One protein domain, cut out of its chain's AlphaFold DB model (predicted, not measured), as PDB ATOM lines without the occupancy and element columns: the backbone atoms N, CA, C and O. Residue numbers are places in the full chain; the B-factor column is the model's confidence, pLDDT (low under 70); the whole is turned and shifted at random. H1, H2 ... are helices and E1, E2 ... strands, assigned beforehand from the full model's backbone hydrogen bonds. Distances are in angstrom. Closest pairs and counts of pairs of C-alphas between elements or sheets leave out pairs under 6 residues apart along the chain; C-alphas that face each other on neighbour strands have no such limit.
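Overview. This is residues 279 to 345 of the 359 residues of the protein "Four-carbon acid sugar kinase family protein" of Clavibacter michiganensis subsp. phaseoli (UniProt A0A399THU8). A small sheet of three parallel strands, order E1 E3 E2, makes the middle of a flat domain, with H1 slanting over one face and H3 over the opposite face at E2. The short helix H2 sits off the sheet, beyond the end of E2. The printed part has 67 residues with three named helices and three named strands in the order E1 H1 E2 H2 H3 E3, class mixed. It is only just compact, close to loose, with a radius of gyration of the C-alphas of 12.6 A and spans of 37 by 32 by 14 A.

Arrangement. E1, residues 279 to 282, is parallel to E3, residues 340 to 344, at 23 degrees, with N 280 and O 341 2.8 A apart. H1, residues 287 to 301, is on the sheet at a height of 9.9 A; its closest C-alphas to E2, residues 309 to 312, are those of Ala 300 and Val 309, 6.1 A. E1, H1 and E2 form a split strand-helix-strand unit, two parallel strands with E3 between them, its crossover right-handed. E2 is parallel to E3 at 26 degrees, with N 312 and O 342 2.7 A apart. H2, residues 316 to 321, and H3, residues 324 to 332, are close but not clearly touching: C-alphas 318 and 327 are closest, 7.2 A. E2, H2, H3 and E3 form a strand-helix-strand unit, two parallel neighbour strands with helices between them along the chain, and its crossover is right-handed. H1, H2 and H3 have every O i to N i+4 pair within hydrogen-bond range.

Along the chain. E1 begins at C-alpha 279 (172.988, 126.577, 105.798). H1 is 20.9 A long, H3 12.5 A. E3, 13.1 A, ends at C-alpha 344 (167.106, 134.601, 101.104).

Size, cuts and confidence. The C-alphas farthest apart, of Ser 304 and Gly 321, are 37.1 A apart. The printed part has no cut and no long link. Residues 321 to 337 have pLDDT under 70.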
ATOM      1  N   VAL A 279     173.459 125.212 106.081       81.00
ATOM      2  CA  VAL A 279     172.988 126.577 105.798       81.00
ATOM      3  C   VAL A 279     173.125 126.860 104.306       81.00
ATOM      4  O   VAL A 279     174.214 126.741 103.745       81.00
ATOM      5  N   VAL A 280     172.023 127.250 103.665       84.56
ATOM      6  CA  VAL A 280     171.950 127.622 102.248       84.56
ATOM      7  C   VAL A 280     171.679 129.120 102.154       84.56
ATOM      8  O   VAL A 280     170.595 129.584 102.491       84.56
ATOM      9  N   VAL A 281     172.652 129.901 101.691       84.56
ATOM     10  CA  VAL A 281     172.473 131.347 101.491       84.56
ATOM     11  C   VAL A 281     172.154 131.610 100.023       84.56
ATOM     12  O   VAL A 281     173.002 131.424  99.154       84.56
ATOM     13  N   VAL A 282     170.930 132.052  99.744       85.38
ATOM     14  CA  VAL A 282     170.440 132.379  98.399       85.38
ATOM     15  C   VAL A 282     170.377 133.897  98.259       85.38
ATOM     16  O   VAL A 282     169.328 134.527  98.392       85.38
ATOM     17  N   SER A 283     171.535 134.500  97.996       82.25
ATOM     18  CA  SER A 283     171.643 135.946  97.765       82.25
ATOM     19  C   SER A 283     171.239 136.367  96.347       82.25
ATOM     20  O   SER A 283     170.979 137.540  96.089       82.25
ATOM     21  N   SER A 284     171.188 135.415  95.415       79.88
ATOM     22  CA  SER A 284     170.820 135.661  94.024       79.88
ATOM     23  C   SER A 284     169.318 135.908  93.878       79.88
ATOM     24  O   SER A 284     168.497 135.120  94.347       79.88
ATOM     25  N   LEU A 285     168.971 136.973  93.153       81.38
ATOM     26  CA  LEU A 285     167.594 137.309  92.776       81.38
ATOM     27  C   LEU A 285     167.186 136.725  91.411       81.38
ATOM     28  O   LEU A 285     166.133 137.066  90.886       81.38
ATOM     29  N   HIS A 286     168.017 135.862  90.821       79.19
ATOM     30  CA  HIS A 286     167.745 135.245  89.523       79.19
ATOM     31  C   HIS A 286     166.672 134.146  89.633       79.19
ATOM     32  O   HIS A 286     166.687 133.366  90.588       79.19
ATOM     33  N   ASP A 287     165.809 134.019  88.618       80.69
ATOM     34  CA  ASP A 287     164.661 133.093  88.609       80.69
ATOM     35  C   ASP A 287     165.057 131.634  88.886       80.69
ATOM     36  O   ASP A 287     164.383 130.936  89.636       80.69
ATOM     37  N   VAL A 288     166.199 131.183  88.356       83.19
ATOM     38  CA  VAL A 288     166.758 129.842  88.631       83.19
ATOM     39  C   VAL A 288     167.016 129.619  90.125       83.19
ATOM     40  O   VAL A 288     166.618 128.592  90.664       83.19
ATOM     41  N   SER A 289     167.640 130.580  90.811       84.50
ATOM     42  CA  SER A 289     167.920 130.490  92.250       84.50
ATOM     43  C   SER A 289     166.627 130.469  93.069       84.50
ATOM     44  O   SER A 289     166.537 129.780  94.085       84.50
ATOM     45  N   ARG A 290     165.600 131.196  92.606       83.50
ATOM     46  CA  ARG A 290     164.260 131.193  93.208       83.50
ATOM     47  C   ARG A 290     163.531 129.865  92.989       83.50
ATOM     48  O   ARG A 290     162.937 129.347  93.928       83.50
ATOM     49  N   ALA A 291     163.623 129.284  91.794       84.81
ATOM     50  CA  ALA A 291     163.062 127.967  91.497       84.81
ATOM     51  C   ALA A 291     163.733 126.863  92.332       84.81
ATOM     52  O   ALA A 291     163.043 126.056  92.938       84.81
ATOM     53  N   GLN A 292     165.064 126.891  92.463       88.00
ATOM     54  CA  GLN A 292     165.811 125.958  93.318       88.00
ATOM     55  C   GLN A 292     165.392 126.043  94.791       88.00
ATOM     56  O   GLN A 292     165.271 125.021  95.464       88.00
ATOM     57  N   HIS A 293     165.165 127.259  95.301       89.81
ATOM     58  CA  HIS A 293     164.615 127.464  96.642       89.81
ATOM     59  C   HIS A 293     163.218 126.846  96.777       89.81
ATOM     60  O   HIS A 293     162.983 126.096  97.724       89.81
ATOM     61  N   ALA A 294     162.323 127.113  95.824       86.88
ATOM     62  CA  ALA A 294     160.968 126.570  95.826       86.88
ATOM     63  C   ALA A 294     160.956 125.033  95.777       86.88
ATOM     64  O   ALA A 294     160.230 124.405  96.548       86.88
ATOM     65  N   ASP A 295     161.801 124.425  94.940       88.31
ATOM     66  CA  ASP A 295     161.938 122.971  94.829       88.31
ATOM     67  C   ASP A 295     162.439 122.342  96.137       88.31
ATOM     68  O   ASP A 295     161.940 121.296  96.554       88.31
ATOM     69  N   LEU A 296     163.393 122.986  96.820       86.19
ATOM     70  CA  LEU A 296     163.928 122.503  98.096       86.19
ATOM     71  C   LEU A 296     162.874 122.540  99.212       86.19
ATOM     72  O   LEU A 296     162.759 121.582  99.977       86.19
ATOM     73  N   VAL A 297     162.084 123.615  99.286       86.75
ATOM     74  CA  VAL A 297     160.958 123.715 100.230       86.75
ATOM     75  C   VAL A 297     159.892 122.670  99.901       86.75
ATOM     76  O   VAL A 297     159.462 121.933 100.783       86.75
ATOM     77  N   HIS A 298     159.532 122.518  98.624       87.00
ATOM     78  CA  HIS A 298     158.551 121.524  98.194       87.00
ATOM     79  C   HIS A 298     158.989 120.084  98.512       87.00
ATOM     80  O   HIS A 298     158.183 119.268  98.965       87.00
ATOM     81  N   ALA A 299     160.268 119.757  98.313       84.94
ATOM     82  CA  ALA A 299     160.820 118.448  98.653       84.94
ATOM     83  C   ALA A 299     160.774 118.165 100.165       84.94
ATOM     84  O   ALA A 299     160.563 117.017 100.561       84.94
ATOM     85  N   ALA A 300     160.946 119.190 101.007       85.62
ATOM     86  CA  ALA A 300     160.801 119.072 102.455       85.62
ATOM     87  C   ALA A 300     159.334 118.867 102.862       85.62
ATOM     88  O   ALA A 300     159.020 117.896 103.546       85.62
ATOM     89  N   ASP A 301     158.425 119.700 102.350       85.69
ATOM     90  CA  ASP A 301     156.990 119.648 102.667       85.69
ATOM     91  C   ASP A 301     156.329 118.328 102.236       85.69
ATOM     92  O   ASP A 301     155.409 117.829 102.886       85.69
ATOM     93  N   THR A 302     156.801 117.737 101.137       87.50
ATOM     94  CA  THR A 302     156.324 116.435 100.637       87.50
ATOM     95  C   THR A 302     157.003 115.239 101.309       87.50
ATOM     96  O   THR A 302     156.669 114.093 101.004       87.50
ATOM     97  N   GLY A 303     157.959 115.479 102.212       82.00
ATOM     98  CA  GLY A 303     158.739 114.443 102.889       82.00
ATOM     99  C   GLY A 303     159.759 113.732 101.993       82.00
ATOM    100  O   GLY A 303     160.422 112.805 102.450       82.00
ATOM    101  N   SER A 304     159.923 114.160 100.735       78.38
ATOM    102  CA  SER A 304     160.896 113.584  99.801       78.38
ATOM    103  C   SER A 304     162.345 113.854 100.211       78.38
ATOM    104  O   SER A 304     163.232 113.090  99.830       78.38
ATOM    105  N   LEU A 305     162.594 114.939 100.946       77.81
ATOM    106  CA  LEU A 305     163.918 115.283 101.464       77.81
ATOM    107  C   LEU A 305     164.254 114.516 102.753       77.81
ATOM    108  O   LEU A 305     165.422 114.253 103.015       77.81
ATOM    109  N   GLY A 306     163.238 114.149 103.543       76.69
ATOM    110  CA  GLY A 306     163.404 113.501 104.848       76.69
ATOM    111  C   GLY A 306     164.022 114.388 105.936       76.69
ATOM    112  O   GLY A 306     164.335 113.879 107.006       76.69
ATOM    113  N   GLU A 307     164.192 115.685 105.669       79.06
ATOM    114  CA  GLU A 307     164.837 116.664 106.546       79.06
ATOM    115  C   GLU A 307     163.961 117.919 106.659       79.06
ATOM    116  O   GLU A 307     163.378 118.365 105.666       79.06
ATOM    117  N   ASP A 308     163.913 118.518 107.850       81.75
ATOM    118  CA  ASP A 308     163.188 119.770 108.072       81.75
ATOM    119  C   ASP A 308     163.972 120.959 107.491       81.75
ATOM    120  O   ASP A 308     165.146 121.181 107.818       81.75
ATOM    121  N   VAL A 309     163.297 121.759 106.659       85.81
ATOM    122  CA  VAL A 309     163.838 122.973 106.032       85.81
ATOM    123  C   VAL A 309     163.164 124.207 106.621       85.81
ATOM    124  O   VAL A 309     161.941 124.287 106.698       85.81
ATOM    125  N   ARG A 310     163.955 125.222 106.978       86.94
ATOM    126  CA  ARG A 310     163.447 126.534 107.399       86.94
ATOM    127  C   ARG A 310     163.969 127.640 106.497       86.94
ATOM    128  O   ARG A 310     165.176 127.762 106.332       86.94
ATOM    129  N   THR A 311     163.077 128.475 105.968       87.00
ATOM    130  CA  THR A 311     163.456 129.662 105.185       87.00
ATOM    131  C   THR A 311     163.394 130.924 106.042       87.00
ATOM    132  O   THR A 311     162.403 131.169 106.724       87.00
ATOM    133  N   ILE A 312     164.441 131.739 105.957       85.50
ATOM    134  CA  ILE A 312     164.568 133.080 106.521       85.50
ATOM    135  C   ILE A 312     164.619 134.047 105.340       85.50
ATOM    136  O   ILE A 312     165.503 133.944 104.491       85.50
ATOM    137  N   ALA A 313     163.681 134.985 105.278       84.56
ATOM    138  CA  ALA A 313     163.611 135.996 104.230       84.56
ATOM    139  C   ALA A 313     163.631 137.392 104.876       84.56
ATOM    140  O   ALA A 313     162.570 137.993 105.039       84.56
ATOM    141  N   PRO A 314     164.805 137.880 105.321       77.94
ATOM    142  CA  PRO A 314     164.913 139.198 105.929       77.94
ATOM    143  C   PRO A 314     164.538 140.282 104.918       77.94
ATOM    144  O   PRO A 314     164.876 140.188 103.736       77.94
ATOM    145  N   SER A 315     163.856 141.324 105.385       78.56
ATOM    146  CA  SER A 315     163.649 142.540 104.601       78.56
ATOM    147  C   SER A 315     164.945 143.356 104.505       78.56
ATOM    148  O   SER A 315     165.917 143.119 105.226       78.56
ATOM    149  N   LEU A 316     164.972 144.350 103.610       72.38
ATOM    150  CA  LEU A 316     166.100 145.285 103.549       72.38
ATOM    151  C   LEU A 316     166.244 146.064 104.869       72.38
ATOM    152  O   LEU A 316     167.362 146.282 105.327       72.38
ATOM    153  N   ASP A 317     165.121 146.417 105.498       74.56
ATOM    154  CA  ASP A 317     165.099 147.107 106.790       74.56
ATOM    155  C   ASP A 317     165.647 146.218 107.913       74.56
ATOM    156  O   ASP A 317     166.380 146.709 108.770       74.56
ATOM    157  N   ASP A 318     165.376 144.907 107.875       73.12
ATOM    158  CA  ASP A 318     165.973 143.954 108.816       73.12
ATOM    159  C   ASP A 318     167.497 143.931 108.669       73.12
ATOM    160  O   ASP A 318     168.203 144.058 109.660       73.12
ATOM    161  N   LEU A 319     168.022 143.831 107.444       71.19
ATOM    162  CA  LEU A 319     169.471 143.748 107.211       71.19
ATOM    163  C   LEU A 319     170.228 145.041 107.546       71.19
ATOM    164  O   LEU A 319     171.402 144.987 107.906       71.19
ATOM    165  N   VAL A 320     169.588 146.201 107.380       73.44
ATOM    166  CA  VAL A 320     170.204 147.513 107.639       73.44
ATOM    167  C   VAL A 320     170.046 147.929 109.104       73.44
ATOM    168  O   VAL A 320     170.943 148.560 109.663       73.44
ATOM    169  N   GLY A 321     168.907 147.606 109.720       66.06
ATOM    170  CA  GLY A 321     168.543 148.047 111.066       66.06
ATOM    171  C   GLY A 321     168.847 147.042 112.177       66.06
ATOM    172  O   GLY A 321     168.961 147.455 113.332       66.06
ATOM    173  N   ARG A 322     168.984 145.751 111.854       64.06
ATOM    174  CA  ARG A 322     169.183 144.659 112.817       64.06
ATOM    175  C   ARG A 322     170.480 143.917 112.506       64.06
ATOM    176  O   ARG A 322     170.836 143.694 111.352       64.06
ATOM    177  N   GLY A 323     171.223 143.541 113.545       63.09
ATOM    178  CA  GLY A 323     172.434 142.736 113.372       63.09
ATOM    179  C   GLY A 323     172.108 141.339 112.831       63.09
ATOM    180  O   GLY A 323     171.035 140.802 113.102       63.09
ATOM    181  N   ALA A 324     173.052 140.716 112.114       64.44
ATOM    182  CA  ALA A 324     172.890 139.355 111.586       64.44
ATOM    183  C   ALA A 324     172.491 138.340 112.676       64.44
ATOM    184  O   ALA A 324     171.679 137.449 112.429       64.44
ATOM    185  N   ASP A 325     173.004 138.523 113.894       64.75
ATOM    186  CA  ASP A 325     172.700 137.677 115.051       64.75
ATOM    187  C   ASP A 325     171.223 137.752 115.473       64.75
ATOM    188  O   ASP A 325     170.651 136.742 115.874       64.75
ATOM    189  N   GLU A 326     170.573 138.913 115.341       69.06
ATOM    190  CA  GLU A 326     169.156 139.085 115.698       69.06
ATOM    191  C   GLU A 326     168.226 138.426 114.676       69.06
ATOM    192  O   GLU A 326     167.241 137.792 115.046       69.06
ATOM    193  N   ILE A 327     168.566 138.530 113.390       68.06
ATOM    194  CA  ILE A 327     167.827 137.880 112.297       68.06
ATOM    195  C   ILE A 327     167.930 136.354 112.428       68.06
ATOM    196  O   ILE A 327     166.953 135.631 112.226       68.06
ATOM    197  N   LEU A 328     169.115 135.855 112.789       65.81
ATOM    198  CA  LEU A 328     169.346 134.431 113.019       65.81
ATOM    199  C   LEU A 328     168.663 133.929 114.300       65.81
ATOM    200  O   LEU A 328     168.177 132.800 114.306       65.81
ATOM    201  N   ALA A 329     168.587 134.745 115.355       67.44
ATOM    202  CA  ALA A 329     167.901 134.394 116.598       67.44
ATOM    203  C   ALA A 329     166.385 134.228 116.398       67.44
ATOM    204  O   ALA A 329     165.828 133.213 116.814       67.44
ATOM    205  N   ASP A 330     165.731 135.150 115.684       64.44
ATOM    206  CA  ASP A 330     164.306 135.020 115.328       64.44
ATOM    207  C   ASP A 330     164.048 133.753 114.502       64.44
ATOM    208  O   ASP A 330     163.027 133.078 114.644       64.44
ATOM    209  N   ALA A 331     165.008 133.400 113.651       60.16
ATOM    210  CA  ALA A 331     164.924 132.220 112.819       60.16
ATOM    211  C   ALA A 331     165.166 130.901 113.553       60.16
ATOM    212  O   ALA A 331     164.802 129.856 113.012       60.16
ATOM    213  N   GLN A 332     165.772 130.900 114.744       60.66
ATOM    214  CA  GLN A 332     165.962 129.682 115.537       60.66
ATOM    215  C   GLN A 332     164.645 129.180 116.149       60.66
ATOM    216  O   GLN A 332     164.474 127.962 116.257       60.66
ATOM    217  N   GLY A 333     163.667 130.063 116.399       60.97
ATOM    218  CA  GLY A 333     162.375 129.711 117.004       60.97
ATOM    219  C   GLY A 333     162.507 128.977 118.353       60.97
ATOM    220  O   GLY A 333     163.605 128.762 118.854       60.97
ATOM    221  N   ASP A 334     161.386 128.537 118.935       59.19
ATOM    222  CA  ASP A 334     161.383 127.797 120.218       59.19
ATOM    223  C   ASP A 334     161.615 126.273 120.061       59.19
ATOM    224  O   ASP A 334     161.532 125.513 121.029       59.19
ATOM    225  N   GLY A 335     161.861 125.795 118.835       64.19
ATOM    226  CA  GLY A 335     162.003 124.372 118.498       64.19
ATOM    227  C   GLY A 335     163.453 123.921 118.275       64.19
ATOM    228  O   GLY A 335     164.366 124.745 118.263       64.19
ATOM    229  N   PRO A 336     163.696 122.612 118.064       65.44
ATOM    230  CA  PRO A 336     165.012 122.129 117.655       65.44
ATOM    231  C   PRO A 336     165.457 122.802 116.345       65.44
ATOM    232  O   PRO A 336     164.632 123.138 115.488       65.44
ATOM    233  N   ALA A 337     166.767 123.018 116.206       65.44
ATOM    234  CA  ALA A 337     167.338 123.602 114.999       65.44
ATOM    235  C   ALA A 337     167.008 122.710 113.786       65.44
ATOM    236  O   ALA A 337     167.170 121.490 113.882       65.44
ATOM    237  N   PRO A 338     166.534 123.289 112.668       74.56
ATOM    238  CA  PRO A 338     166.232 122.517 111.471       74.56
ATOM    239  C   PRO A 338     167.525 121.923 110.907       74.56
ATOM    240  O   PRO A 338     168.592 122.528 111.020       74.56
ATOM    241  N   ALA A 339     167.429 120.769 110.252       81.56
ATOM    242  CA  ALA A 339     168.571 120.172 109.568       81.56
ATOM    243  C   ALA A 339     169.078 121.070 108.424       81.56
ATOM    244  O   ALA A 339     170.274 121.072 108.123       81.56
ATOM    245  N   VAL A 340     168.193 121.885 107.830       84.31
ATOM    246  CA  VAL A 340     168.531 122.857 106.784       84.31
ATOM    247  C   VAL A 340     167.926 124.233 107.085       84.31
ATOM    248  O   VAL A 340     166.715 124.378 107.247       84.31
ATOM    249  N   THR A 341     168.758 125.276 107.080       86.75
ATOM    250  CA  THR A 341     168.321 126.681 107.123       86.75
ATOM    251  C   THR A 341     168.646 127.374 105.805       86.75
ATOM    252  O   THR A 341     169.791 127.352 105.362       86.75
ATOM    253  N   ILE A 342     167.668 128.036 105.196       86.38
ATOM    254  CA  ILE A 342     167.823 128.836 103.979       86.38
ATOM    255  C   ILE A 342     167.731 130.319 104.341       86.38
ATOM    256  O   ILE A 342     166.782 130.715 105.005       86.38
ATOM    257  N   VAL A 343     168.671 131.147 103.884       86.56
ATOM    258  CA  VAL A 343     168.629 132.614 104.024       86.56
ATOM    259  C   VAL A 343     168.478 133.236 102.640       86.56
ATOM    260  O   VAL A 343     169.372 133.089 101.809       86.56
ATOM    261  N   LEU A 344     167.366 133.921 102.375       85.44
ATOM    262  CA  LEU A 344     167.106 134.601 101.104       85.44
ATOM    263  C   LEU A 344     167.575 136.059 101.139       85.44
ATOM    264  O   LEU A 344     167.460 136.731 102.159       85.44
ATOM    265  N   ALA A 345     168.025 136.586  99.999       80.50
ATOM    266  CA  ALA A 345     168.093 138.034  99.819       80.50
ATOM    267  C   ALA A 345     166.679 138.652  99.742       80.50
ATOM    268  O   ALA A 345     165.797 138.051  99.104       80.50
TER     269      ALA A 345